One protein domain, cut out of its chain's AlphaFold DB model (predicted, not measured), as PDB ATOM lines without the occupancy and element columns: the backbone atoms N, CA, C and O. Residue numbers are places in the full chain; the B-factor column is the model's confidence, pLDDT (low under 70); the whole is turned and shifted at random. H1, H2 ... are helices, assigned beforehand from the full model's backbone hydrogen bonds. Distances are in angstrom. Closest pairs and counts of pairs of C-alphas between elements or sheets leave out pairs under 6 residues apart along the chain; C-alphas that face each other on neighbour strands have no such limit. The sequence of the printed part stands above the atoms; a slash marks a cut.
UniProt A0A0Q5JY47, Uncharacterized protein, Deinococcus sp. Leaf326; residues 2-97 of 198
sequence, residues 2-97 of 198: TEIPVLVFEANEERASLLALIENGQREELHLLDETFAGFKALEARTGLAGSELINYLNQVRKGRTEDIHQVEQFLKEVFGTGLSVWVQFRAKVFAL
ATOM      1  N   THR A   2      95.871 119.022 258.081       55.69
ATOM      2  CA  THR A   2      96.463 118.356 259.261       55.69
ATOM      3  C   THR A   2      97.955 118.112 259.040       55.69
ATOM      4  O   THR A   2      98.475 117.044 259.336       55.69
ATOM      5  N   GLU A   3      98.645 119.100 258.479       39.31
ATOM      6  CA  GLU A   3     100.085 119.029 258.241       39.31
ATOM      7  C   GLU A   3     100.740 120.235 258.909       39.31
ATOM      8  O   GLU A   3     100.387 121.382 258.626       39.31
ATOM      9  N   ILE A   4     101.631 119.956 259.863       35.06
ATOM     10  CA  ILE A   4     102.395 120.955 260.609       35.06
ATOM     11  C   ILE A   4     103.805 120.970 260.010       35.06
ATOM     12  O   ILE A   4     104.431 119.910 259.938       35.06
ATOM     13  N   PRO A   5     104.323 122.126 259.572       30.44
ATOM     14  CA  PRO A   5     105.683 122.218 259.065       30.44
ATOM     15  C   PRO A   5     106.677 121.993 260.213       30.44
ATOM     16  O   PRO A   5     106.677 122.734 261.194       30.44
ATOM     17  N   VAL A   6     107.518 120.963 260.097       29.69
ATOM     18  CA  VAL A   6     108.556 120.620 261.083       29.69
ATOM     19  C   VAL A   6     109.933 120.852 260.468       29.69
ATOM     20  O   VAL A   6     110.194 120.450 259.337       29.69
ATOM     21  N   LEU A   7     110.824 121.490 261.226       38.66
ATOM     22  CA  LEU A   7     112.217 121.731 260.852       38.66
ATOM     23  C   LEU A   7     113.131 120.806 261.671       38.66
ATOM     24  O   LEU A   7     113.341 121.049 262.860       38.66
ATOM     25  N   VAL A   8     113.665 119.763 261.028       41.62
ATOM     26  CA  VAL A   8     114.568 118.759 261.621       41.62
ATOM     27  C   VAL A   8     116.020 119.153 261.355       41.62
ATOM     28  O   VAL A   8     116.370 119.463 260.222       41.62
ATOM     29  N   PHE A   9     116.857 119.151 262.387       46.88
ATOM     30  CA  PHE A   9     118.280 119.494 262.317       46.88
ATOM     31  C   PHE A   9     119.037 118.665 263.360       46.88
ATOM     32  O   PHE A   9     118.487 118.345 264.417       46.88
ATOM     33  N   GLU A  10     120.289 118.303 263.074       43.16
ATOM     34  CA  GLU A  10     121.126 117.563 264.020       43.16
ATOM     35  C   GLU A  10     121.631 118.496 265.126       43.16
ATOM     36  O   GLU A  10     122.469 119.376 264.915       43.16
ATOM     37  N   ALA A  11     121.110 118.296 266.333       52.06
ATOM     38  CA  ALA A  11     121.583 118.936 267.550       52.06
ATOM     39  C   ALA A  11     122.147 117.868 268.489       52.06
ATOM     40  O   ALA A  11     121.534 116.819 268.676       52.06
ATOM     41  N   ASN A  12     123.302 118.139 269.104       53.72
ATOM     42  CA  ASN A  12     123.702 117.377 270.283       53.72
ATOM     43  C   ASN A  12     122.727 117.674 271.439       53.72
ATOM     44  O   ASN A  12     122.002 118.672 271.417       53.72
ATOM     45  N   GLU A  13     122.696 116.795 272.435       50.31
ATOM     46  CA  GLU A  13     121.710 116.817 273.523       50.31
ATOM     47  C   GLU A  13     121.695 118.160 274.279       50.31
ATOM     48  O   GLU A  13     120.627 118.667 274.643       50.31
ATOM     49  N   GLU A  14     122.855 118.815 274.404       48.47
ATOM     50  CA  GLU A  14     122.954 120.148 275.000       48.47
ATOM     51  C   GLU A  14     122.300 121.242 274.138       48.47
ATOM     52  O   GLU A  14     121.596 122.105 274.666       48.47
ATOM     53  N   ARG A  15     122.481 121.213 272.810       53.41
ATOM     54  CA  ARG A  15     121.848 122.179 271.894       53.41
ATOM     55  C   ARG A  15     120.347 121.949 271.781       53.41
ATOM     56  O   ARG A  15     119.608 122.926 271.725       53.41
ATOM     57  N   ALA A  16     119.891 120.697 271.785       62.19
ATOM     58  CA  ALA A  16     118.465 120.372 271.774       62.19
ATOM     59  C   ALA A  16     117.762 120.915 273.029       62.19
ATOM     60  O   ALA A  16     116.698 121.524 272.933       62.19
ATOM     61  N   SER A  17     118.407 120.775 274.189       53.53
ATOM     62  CA  SER A  17     117.902 121.295 275.464       53.53
ATOM     63  C   SER A  17     117.868 122.826 275.497       53.53
ATOM     64  O   SER A  17     116.877 123.411 275.932       53.53
ATOM     65  N   LEU A  18     118.911 123.484 274.980       52.34
ATOM     66  CA  LEU A  18     118.951 124.944 274.859       52.34
ATOM     67  C   LEU A  18     117.850 125.462 273.919       52.34
ATOM     68  O   LEU A  18     117.180 126.438 274.233       52.34
ATOM     69  N   LEU A  19     117.620 124.783 272.796       56.91
ATOM     70  CA  LEU A  19     116.595 125.158 271.820       56.91
ATOM     71  C   LEU A  19     115.170 124.983 272.352       56.91
ATOM     72  O   LEU A  19     114.332 125.842 272.100       56.91
ATOM     73  N   ALA A  20     114.908 123.932 273.133       61.53
ATOM     74  CA  ALA A  20     113.623 123.745 273.808       61.53
ATOM     75  C   ALA A  20     113.376 124.798 274.909       61.53
ATOM     76  O   ALA A  20     112.238 125.206 275.152       61.53
ATOM     77  N   LEU A  21     114.436 125.259 275.583       52.94
ATOM     78  CA  LEU A  21     114.351 126.342 276.567       52.94
ATOM     79  C   LEU A  21     114.056 127.690 275.889       52.94
ATOM     80  O   LEU A  21     113.223 128.457 276.369       52.94
ATOM     81  N   ILE A  22     114.701 127.930 274.747       53.12
ATOM     82  CA  ILE A  22     114.529 129.108 273.893       53.12
ATOM     83  C   ILE A  22     113.108 129.175 273.299       53.12
ATOM     84  O   ILE A  22     112.468 130.222 273.377       53.12
ATOM     85  N   GLU A  23     112.571 128.064 272.780       56.75
ATOM     86  CA  GLU A  23     111.215 127.987 272.200       56.75
ATOM     87  C   GLU A  23     110.129 128.431 273.192       56.75
ATOM     88  O   GLU A  23     109.205 129.163 272.839       56.75
ATOM     89  N   ASN A  24     110.270 128.050 274.465       53.06
ATOM     90  CA  ASN A  24     109.322 128.431 275.511       53.06
ATOM     91  C   ASN A  24     109.377 129.928 275.879       53.06
ATOM     92  O   ASN A  24     108.418 130.436 276.463       53.06
ATOM     93  N   GLY A  25     110.460 130.642 275.552       49.44
ATOM     94  CA  GLY A  25     110.643 132.057 275.891       49.44
ATOM     95  C   GLY A  25     110.245 133.072 274.813       49.44
ATOM     96  O   GLY A  25     110.085 134.247 275.127       49.44
ATOM     97  N   GLN A  26     110.040 132.654 273.561       47.94
ATOM     98  CA  GLN A  26     109.823 133.540 272.401       47.94
ATOM     99  C   GLN A  26     108.352 133.948 272.157       47.94
ATOM    100  O   GLN A  26     107.830 133.794 271.051       47.94
ATOM    101  N   ARG A  27     107.630 134.484 273.149       53.16
ATOM    102  CA  ARG A  27     106.302 135.088 272.870       53.16
ATOM    103  C   ARG A  27     106.334 136.575 272.496       53.16
ATOM    104  O   ARG A  27     105.278 137.117 272.187       53.16
ATOM    105  N   GLU A  28     107.505 137.201 272.420       44.09
ATOM    106  CA  GLU A  28     107.686 138.581 271.942       44.09
ATOM    107  C   GLU A  28     108.886 138.648 270.971       44.09
ATOM    108  O   GLU A  28     109.813 137.864 271.129       44.09
ATOM    109  N   GLU A  29     108.783 139.499 269.932       49.00
ATOM    110  CA  GLU A  29     109.694 139.755 268.785       49.00
ATOM    111  C   GLU A  29     110.876 138.781 268.547       49.00
ATOM    112  O   GLU A  29     111.802 138.689 269.345       49.00
ATOM    113  N   LEU A  30     110.883 138.111 267.380       53.00
ATOM    114  CA  LEU A  30     111.924 137.156 266.962       53.00
ATOM    115  C   LEU A  30     113.337 137.695 267.216       53.00
ATOM    116  O   LEU A  30     113.791 138.641 266.566       53.00
ATOM    117  N   HIS A  31     114.050 137.040 268.127       72.62
ATOM    118  CA  HIS A  31     115.413 137.401 268.455       72.62
ATOM    119  C   HIS A  31     116.331 137.126 267.251       72.62
ATOM    120  O   HIS A  31     116.116 136.180 266.488       72.62
ATOM    121  N   LEU A  32     117.403 137.911 267.078       81.25
ATOM    122  CA  LEU A  32     118.368 137.763 265.972       81.25
ATOM    123  C   LEU A  32     118.851 136.309 265.809       81.25
ATOM    124  O   LEU A  32     119.069 135.833 264.693       81.25
ATOM    125  N   LEU A  33     119.038 135.597 266.923       82.38
ATOM    126  CA  LEU A  33     119.432 134.189 266.915       82.38
ATOM    127  C   LEU A  33     118.357 133.286 266.307       82.38
ATOM    128  O   LEU A  33     118.688 132.402 265.519       82.38
ATOM    129  N   ASP A  34     117.091 133.537 266.608       80.06
ATOM    130  CA  ASP A  34     115.970 132.706 266.177       80.06
ATOM    131  C   ASP A  34     115.775 132.817 264.670       80.06
ATOM    132  O   ASP A  34     115.730 131.809 263.965       80.06
ATOM    133  N   GLU A  35     115.789 134.050 264.162       85.31
ATOM    134  CA  GLU A  35     115.780 134.329 262.726       85.31
ATOM    135  C   GLU A  35     116.982 133.667 262.029       85.31
ATOM    136  O   GLU A  35     116.844 133.065 260.961       85.31
ATOM    137  N   THR A  36     118.162 133.719 262.658       88.81
ATOM    138  CA  THR A  36     119.382 133.092 262.129       88.81
ATOM    139  C   THR A  36     119.229 131.580 262.000       88.81
ATOM    140  O   THR A  36     119.504 131.021 260.936       88.81
ATOM    141  N   PHE A  37     118.797 130.900 263.063       85.88
ATOM    142  CA  PHE A  37     118.616 129.452 263.036       85.88
ATOM    143  C   PHE A  37     117.507 129.050 262.064       85.88
ATOM    144  O   PHE A  37     117.696 128.113 261.289       85.88
ATOM    145  N   ALA A  38     116.385 129.775 262.042       84.12
ATOM    146  CA  ALA A  38     115.290 129.522 261.112       84.12
ATOM    147  C   ALA A  38     115.748 129.621 259.650       84.12
ATOM    148  O   ALA A  38     115.452 128.728 258.853       84.12
ATOM    149  N   GLY A  39     116.516 130.653 259.294       89.00
ATOM    150  CA  GLY A  39     116.989 130.796 257.920       89.00
ATOM    151  C   GLY A  39     118.051 129.781 257.518       89.00
ATOM    152  O   GLY A  39     118.010 129.319 256.379       89.00
ATOM    153  N   PHE A  40     118.932 129.337 258.424       89.50
ATOM    154  CA  PHE A  40     119.831 128.222 258.103       89.50
ATOM    155  C   PHE A  40     119.056 126.941 257.829       89.50
ATOM    156  O   PHE A  40     119.291 126.324 256.796       89.50
ATOM    157  N   LYS A  41     118.065 126.593 258.651       87.88
ATOM    158  CA  LYS A  41     117.244 125.408 258.377       87.88
ATOM    159  C   LYS A  41     116.432 125.534 257.080       87.88
ATOM    160  O   LYS A  41     116.256 124.554 256.361       87.88
ATOM    161  N   ALA A  42     115.957 126.733 256.741       87.81
ATOM    162  CA  ALA A  42     115.270 126.966 255.470       87.81
ATOM    163  C   ALA A  42     116.217 126.818 254.264       87.81
ATOM    164  O   ALA A  42     115.827 126.278 253.227       87.81
ATOM    165  N   LEU A  43     117.476 127.248 254.404       91.12
ATOM    166  CA  LEU A  43     118.526 127.006 253.416       91.12
ATOM    167  C   LEU A  43     118.872 125.514 253.302       91.12
ATOM    168  O   LEU A  43     119.056 125.035 252.184       91.12
ATOM    169  N   GLU A  44     118.916 124.773 254.412       90.75
ATOM    170  CA  GLU A  44     119.117 123.316 254.399       90.75
ATOM    171  C   GLU A  44     117.989 122.623 253.627       90.75
ATOM    172  O   GLU A  44     118.248 121.879 252.685       90.75
ATOM    173  N   ALA A  45     116.731 122.955 253.926       87.12
ATOM    174  CA  ALA A  45     115.574 122.411 253.216       87.12
ATOM    175  C   ALA A  45     115.570 122.760 251.714       87.12
ATOM    176  O   ALA A  45     115.165 121.944 250.887       87.12
ATOM    177  N   ARG A  46     116.029 123.963 251.346       90.44
ATOM    178  CA  ARG A  46     116.082 124.420 249.947       90.44
ATOM    179  C   ARG A  46     117.206 123.768 249.143       90.44
ATOM    180  O   ARG A  46     117.046 123.538 247.945       90.44
ATOM    181  N   THR A  47     118.355 123.545 249.767       91.00
ATOM    182  CA  THR A  47     119.562 123.054 249.081       91.00
ATOM    183  C   THR A  47     119.727 121.541 249.189       91.00
ATOM    184  O   THR A  47     120.401 120.943 248.356       91.00
ATOM    185  N   GLY A  48     119.123 120.920 250.204       89.69
ATOM    186  CA  GLY A  48     119.405 119.541 250.599       89.69
ATOM    187  C   GLY A  48     120.780 119.357 251.256       89.69
ATOM    188  O   GLY A  48     121.168 118.223 251.518       89.69
ATOM    189  N   LEU A  49     121.522 120.442 251.501       90.31
ATOM    190  CA  LEU A  49     122.838 120.438 252.141       90.31
ATOM    191  C   LEU A  49     122.693 120.795 253.617       90.31
ATOM    192  O   LEU A  49     121.863 121.633 253.954       90.31
ATOM    193  N   ALA A  50     123.543 120.242 254.481       85.44
ATOM    194  CA  ALA A  50     123.499 120.510 255.918       85.44
ATOM    195  C   ALA A  50     124.872 120.882 256.486       85.44
ATOM    196  O   ALA A  50     125.918 120.634 255.875       85.44
ATOM    197  N   GLY A  51     124.871 121.497 257.670       82.75
ATOM    198  CA  GLY A  51     126.085 121.730 258.452       82.75
ATOM    199  C   GLY A  51     127.215 122.409 257.662       82.75
ATOM    200  O   GLY A  51     127.034 123.460 257.046       82.75
ATOM    201  N   SER A  52     128.415 121.820 257.684       86.31
ATOM    202  CA  SER A  52     129.599 122.396 257.028       86.31
ATOM    203  C   SER A  52     129.503 122.418 255.498       86.31
ATOM    204  O   SER A  52     130.075 123.317 254.874       86.31
ATOM    205  N   GLU A  53     128.762 121.485 254.893       91.62
ATOM    206  CA  GLU A  53     128.560 121.419 253.443       91.62
ATOM    207  C   GLU A  53     127.753 122.618 252.954       91.62
ATOM    208  O   GLU A  53     128.172 123.301 252.013       91.62
ATOM    209  N   LEU A  54     126.667 122.944 253.661       91.81
ATOM    210  CA  LEU A  54     125.878 124.138 253.388       91.81
ATOM    211  C   LEU A  54     126.741 125.400 253.518       91.81
ATOM    212  O   LEU A  54     126.811 126.206 252.591       91.81
ATOM    213  N   ILE A  55     127.464 125.566 254.632       91.88
ATOM    214  CA  ILE A  55     128.303 126.757 254.852       91.88
ATOM    215  C   ILE A  55     129.387 126.904 253.777       91.88
ATOM    216  O   ILE A  55     129.700 128.028 253.359       91.88
ATOM    217  N   ASN A  56     129.965 125.796 253.310       93.75
ATOM    218  CA  ASN A  56     130.930 125.821 252.218       93.75
ATOM    219  C   ASN A  56     130.265 126.232 250.898       93.75
ATOM    220  O   ASN A  56     130.764 127.150 250.245       93.75
ATOM    221  N   TYR A  57     129.128 125.629 250.539       96.31
ATOM    222  CA  TYR A  57     128.373 125.977 249.332       96.31
ATOM    223  C   TYR A  57     128.032 127.472 249.286       96.31
ATOM    224  O   TYR A  57     128.433 128.171 248.351       96.31
ATOM    225  N   LEU A  58     127.412 127.998 250.349       95.94
ATOM    226  CA  LEU A  58     127.062 129.419 250.468       95.94
ATOM    227  C   LEU A  58     128.298 130.325 250.314       95.94
ATOM    228  O   LEU A  58     128.244 131.380 249.680       95.94
ATOM    229  N   ASN A  59     129.448 129.909 250.855       95.62
ATOM    230  CA  ASN A  59     130.713 130.623 250.680       95.62
ATOM    231  C   ASN A  59     131.234 130.606 249.237       95.62
ATOM    232  O   ASN A  59     131.810 131.612 248.810       95.62
ATOM    233  N   GLN A  60     131.098 129.496 248.505       96.69
ATOM    234  CA  GLN A  60     131.526 129.417 247.104       96.69
ATOM    235  C   GLN A  60     130.634 130.274 246.207       96.69
ATOM    236  O   GLN A  60     131.170 131.032 245.394       96.69
ATOM    237  N   VAL A  61     129.315 130.230 246.421       96.81
ATOM    238  CA  VAL A  61     128.344 131.090 245.726       96.81
ATOM    239  C   VAL A  61     128.673 132.561 245.968       96.81
ATOM    240  O   VAL A  61     128.897 133.313 245.021       96.81
ATOM    241  N   ARG A  62     128.854 132.971 247.231       95.88
ATOM    242  CA  ARG A  62     129.234 134.353 247.580       95.88
ATOM    243  C   ARG A  62     130.545 134.804 246.923       95.88
ATOM    244  O   ARG A  62     130.722 135.986 246.643       95.88
ATOM    245  N   LYS A  63     131.503 133.890 246.733       95.19
ATOM    246  CA  LYS A  63     132.798 134.172 246.087       95.19
ATOM    247  C   LYS A  63     132.740 134.105 244.555       95.19
ATOM    248  O   LYS A  63     133.779 134.315 243.934       95.19
ATOM    249  N   GLY A  64     131.591 133.780 243.960       94.44
ATOM    250  CA  GLY A  64     131.441 133.587 242.514       94.44
ATOM    251  C   GLY A  64     132.204 132.374 241.971       94.44
ATOM    252  O   GLY A  64     132.555 132.345 240.797       94.44
ATOM    253  N   ARG A  65     132.526 131.397 242.827       94.69
ATOM    254  CA  ARG A  65     133.269 130.175 242.455       94.69
ATOM    255  C   ARG A  65     132.356 129.020 242.053       94.69
ATOM    256  O   ARG A  65     132.822 128.044 241.475       94.69
ATOM    257  N   THR A  66     131.077 129.130 242.382       94.88
ATOM    258  CA  THR A  66     130.027 128.174 242.041       94.88
ATOM    259  C   THR A  66     128.776 128.961 241.688       94.88
ATOM    260  O   THR A  66     128.526 130.014 242.275       94.88
ATOM    261  N   GLU A  67     128.020 128.466 240.715       94.44
ATOM    262  CA  GLU A  67     126.743 129.050 240.321       94.44
ATOM    263  C   GLU A  67     125.690 128.855 241.422       94.44
ATOM    264  O   GLU A  67     125.632 127.811 242.081       94.44
ATOM    265  N   ASP A  68     124.844 129.866 241.623       95.56
ATOM    266  CA  ASP A  68     123.748 129.822 242.591       95.56
ATOM    267  C   ASP A  68     122.554 129.011 242.053       95.56
ATOM    268  O   ASP A  68     121.464 129.537 241.831       95.56
ATOM    269  N   ILE A  69     122.764 127.712 241.824       95.62
ATOM    270  CA  ILE A  69     121.732 126.797 241.308       95.62
ATOM    271  C   ILE A  69     120.499 126.722 242.222       95.62
ATOM    272  O   ILE A  69     119.395 126.445 241.755       95.62
ATOM    273  N   HIS A  70     120.675 126.992 243.519       94.12
ATOM    274  CA  HIS A  70     119.611 126.975 244.519       94.12
ATOM    275  C   HIS A  70     119.018 128.364 244.781       94.12
ATOM    276  O   HIS A  70     118.185 128.487 245.678       94.12
ATOM    277  N   GLN A  71     119.420 129.399 244.033       95.94
ATOM    278  CA  GLN A  71     118.958 130.789 244.153       95.94
ATOM    279  C   GLN A  71     118.952 131.307 245.607       95.94
ATOM    280  O   GLN A  71     118.001 131.969 246.040       95.94
ATOM    281  N   VAL A  72     119.969 130.952 246.396       95.44
ATOM    282  CA  VAL A  72     120.038 131.270 247.831       95.44
ATOM    283  C   VAL A  72     120.132 132.772 248.078       95.44
ATOM    284  O   VAL A  72     119.542 133.261 249.036       95.44
ATOM    285  N   GLU A  73     120.811 133.531 247.214       95.31
ATOM    286  CA  GLU A  73     120.921 134.992 247.354       95.31
ATOM    287  C   GLU A  73     119.552 135.669 247.227       95.31
ATOM    288  O   GLU A  73     119.210 136.542 248.025       95.31
ATOM    289  N   GLN A  74     118.765 135.257 246.231       95.00
ATOM    290  CA  GLN A  74     117.424 135.792 246.012       95.00
ATOM    291  C   GLN A  74     116.491 135.410 247.163       95.00
ATOM    292  O   GLN A  74     115.821 136.278 247.719       95.00
ATOM    293  N   PHE A  75     116.516 134.144 247.577       93.88
ATOM    294  CA  PHE A  75     115.724 133.657 248.704       93.88
ATOM    295  C   PHE A  75     115.985 134.442 249.992       93.88
ATOM    296  O   PHE A  75     115.047 134.868 250.661       93.88
ATOM    297  N   LEU A  76     117.256 134.676 250.324       94.50
ATOM    298  CA  LEU A  76     117.626 135.399 251.537       94.50
ATOM    299  C   LEU A  76     117.147 136.856 251.515       94.50
ATOM    300  O   LEU A  76     116.654 137.361 252.526       94.50
ATOM    301  N   LYS A  77     117.217 137.512 250.353       93.75
ATOM    302  CA  LYS A  77     116.691 138.871 250.167       93.75
ATOM    303  C   LYS A  77     115.173 138.936 250.300       93.75
ATOM    304  O   LYS A  77     114.675 139.868 250.921       93.75
ATOM    305  N   GLU A  78     114.455 137.979 249.724       92.38
ATOM    306  CA  GLU A  78     112.988 137.967 249.722       92.38
ATOM    307  C   GLU A  78     112.403 137.620 251.092       92.38
ATOM    308  O   GLU A  78     111.436 138.248 251.517       92.38
ATOM    309  N   VAL A  79     112.989 136.645 251.792       90.56
ATOM    310  CA  VAL A  79     112.436 136.136 253.058       90.56
ATOM    311  C   VAL A  79     112.958 136.903 254.269       90.56
ATOM    312  O   VAL A  79     112.198 137.166 255.196       90.56
ATOM    313  N   PHE A  80     114.238 137.282 254.264       88.06
ATOM    314  CA  PHE A  80     114.915 137.862 255.431       88.06
ATOM    315  C   PHE A  80     115.415 139.291 255.195       88.06
ATOM    316  O   PHE A  80     116.131 139.840 256.031       88.06
ATOM    317  N   GLY A  81     115.141 139.887 254.029       90.81
ATOM    318  CA  GLY A  81     115.570 141.254 253.706       90.81
ATOM    319  C   GLY A  81     117.090 141.460 253.676       90.81
ATOM    320  O   GLY A  81     117.559 142.598 253.616       90.81
ATOM    321  N   THR A  82     117.888 140.389 253.729       92.81
ATOM    322  CA  THR A  82     119.350 140.448 253.860       92.81
ATOM    323  C   THR A  82     120.029 139.551 252.830       92.81
ATOM    324  O   THR A  82     119.550 138.474 252.507       92.81
ATOM    325  N   GLY A  83     121.159 139.996 252.275       94.00
ATOM    326  CA  GLY A  83     121.882 139.235 251.245       94.00
ATOM    327  C   GLY A  83     122.769 138.123 251.810       94.00
ATOM    328  O   GLY A  83     123.153 138.150 252.985       94.00
ATOM    329  N   LEU A  84     123.210 137.202 250.948       95.31
ATOM    330  CA  LEU A  84     124.059 136.047 251.285       95.31
ATOM    331  C   LEU A  84     125.334 136.437 252.030       95.31
ATOM    332  O   LEU A  84     125.821 135.689 252.877       95.31
ATOM    333  N   SER A  85     125.884 137.620 251.750       94.38
ATOM    334  CA  SER A  85     127.076 138.109 252.448       94.38
ATOM    335  C   SER A  85     126.860 138.245 253.955       94.38
ATOM    336  O   SER A  85     127.728 137.822 254.717       94.38
ATOM    337  N   VAL A  86     125.701 138.750 254.396       93.56
ATOM    338  CA  VAL A  86     125.362 138.854 255.827       93.56
ATOM    339  C   VAL A  86     125.279 137.460 256.442       93.56
ATOM    340  O   VAL A  86     125.849 137.201 257.503       93.56
ATOM    341  N   TRP A  87     124.635 136.532 255.742       94.94
ATOM    342  CA  TRP A  87     124.451 135.170 256.224       94.94
ATOM    343  C   TRP A  87     125.775 134.439 256.408       94.94
ATOM    344  O   TRP A  87     126.060 133.890 257.468       94.94
ATOM    345  N   VAL A  88     126.642 134.518 255.408       93.38
ATOM    346  CA  VAL A  88     127.920 133.808 255.394       93.38
ATOM    347  C   VAL A  88     128.968 134.450 256.306       93.38
ATOM    348  O   VAL A  88     129.767 133.743 256.916       93.38
ATOM    349  N   GLN A  89     129.018 135.782 256.389       89.88
ATOM    350  CA  GLN A  89     130.078 136.488 257.124       89.88
ATOM    351  C   GLN A  89     129.709 136.813 258.572       89.88
ATOM    352  O   GLN A  89     130.606 137.030 259.393       89.88
ATOM    353  N   PHE A  90     128.418 136.890 258.887       91.06
ATOM    354  CA  PHE A  90     127.934 137.300 260.199       91.06
ATOM    355  C   PHE A  90     127.066 136.222 260.841       91.06
ATOM    356  O   PHE A  90     127.469 135.679 261.866       91.06
ATOM    357  N   ARG A  91     125.941 135.847 260.221       90.56
ATOM    358  CA  ARG A  91     124.975 134.903 260.813       90.56
ATOM    359  C   ARG A  91     125.586 133.513 261.046       90.56
ATOM    360  O   ARG A  91     125.413 132.947 262.116       90.56
ATOM    361  N   ALA A  92     126.405 133.011 260.117       90.94
ATOM    362  CA  ALA A  92     127.095 131.717 260.226       90.94
ATOM    363  C   ALA A  92     128.026 131.610 261.444       90.94
ATOM    364  O   ALA A  92     128.394 130.511 261.853       90.94
ATOM    365  N   LYS A  93     128.415 132.736 262.054       89.75
ATOM    366  CA  LYS A  93     129.259 132.727 263.252       89.75
ATOM    367  C   LYS A  93     128.538 132.203 264.488       89.75
ATOM    368  O   LYS A  93     129.216 131.842 265.444       89.75
ATOM    369  N   VAL A  94     127.207 132.098 264.449       87.00
ATOM    370  CA  VAL A  94     126.409 131.467 265.508       87.00
ATOM    371  C   VAL A  94     126.895 130.048 265.821       87.00
ATOM    372  O   VAL A  94     126.918 129.644 266.977       87.00
ATOM    373  N   PHE A  95     127.384 129.314 264.814       85.75
ATOM    374  CA  PHE A  95     127.863 127.938 264.975       85.75
ATOM    375  C   PHE A  95     129.206 127.825 265.716       85.75
ATOM    376  O   PHE A  95     129.595 126.721 266.089       85.75
ATOM    377  N   ALA A  96     129.907 128.944 265.931       85.50
ATOM    378  CA  ALA A  96     131.145 129.016 266.711       85.50
ATOM    379  C   ALA A  96     130.918 129.480 268.165       85.50
ATOM    380  O   ALA A  96     131.882 129.632 268.925       85.50
ATOM    381  N   LEU A  97     129.667 129.763 268.539       83.19
ATOM    382  CA  LEU A  97     129.298 130.191 269.883       83.19
ATOM    383  C   LEU A  97     129.057 128.984 270.791       83.19
ATOM    384  O   LEU A  97     128.523 127.953 270.375       83.19
TER     385      LEU A  97
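This is residues 2 to 97 of the 198 residues of an uncharacterized protein of Deinococcus sp. Leaf326 (UniProt A0A0Q5JY47). H2, the longest helix, runs through the middle of the domain, with the shorter helices H3, H4, H5 and H6 gathered about it at large angles in a small crossed cluster. H1 is set off from this cluster near the beginning of H2, and residues 12 to 18, of which 13 to 18 belong to H1, stick out free. The printed part has 96 residues with six named helices, H1 to H6 in order along the chain, and no named strand; its class is all helix. It is compact, with a radius of gyration of the C-alphas of 14.0 A and spans of 40 by 27 by 27 A.

H2, residues 32 to 47, is 22.4 A long from first to last C-alpha and begins at C-alpha 32, (118.368, 137.763, 265.972). Before it comes H1, residues 13 to 25, 19.0 A long, from C-alpha 13 at (121.710, 116.817, 273.523). After it come H3, residues 51 to 62, 17.0 A long, and H4, residues 72 to 80, 11.3 A long. H5 is residues 84 to 89, and H6 is residues 91 to 96, ending at C-alpha 96, (131.145, 129.016, 266.711).

H2 is the hub and only just touches three helices, each with 3 pairs of C-alphas within 8 A. It is about perpendicular to H3, at 85 degrees, with Glu 44 and Leu 54 the closest C-alphas, 6.9 A apart. H2 and H4 run opposite ways at a steep tilt of 40 degrees, the closest C-alphas being those of Leu 43 and Val 72, 7.2 A apart. H6 is about perpendicular to H2, at 82 degrees, with C-alphas 36 and 91 closest, 6.0 A apart. H5 touches H3 at a steep tilt of 60 degrees, opposite ways, C-alphas 59 and 88 being closest at 6.3 A. H5 also touches H4, about perpendicular at 87 degrees, with C-alphas 84 and 73 closest at 5.1 A. The helix packing is mostly crossed, with no touching pair at a shallow tilt. H1 and H2 are near each other, with 5 pairs of C-alphas within 10 A; H1 is apart from H3, H4, H5 and H6. Every O i to N i+4 pair is within hydrogen-bond range in H2, H3, H4 and H5; H1 has 7 of 9, and H6 0 of 2 but 3 of 3 O i to N i+3 pairs.

The two C-alphas farthest apart are those of Thr 2 and Arg 65, 42.2 A. The printed part has no cut and no long link; the links H2 to H3, H4 to H5 and H5 to H6 are tight. The mean pLDDT of the printed part is 78.1, and residues 2 to 30 are under 70.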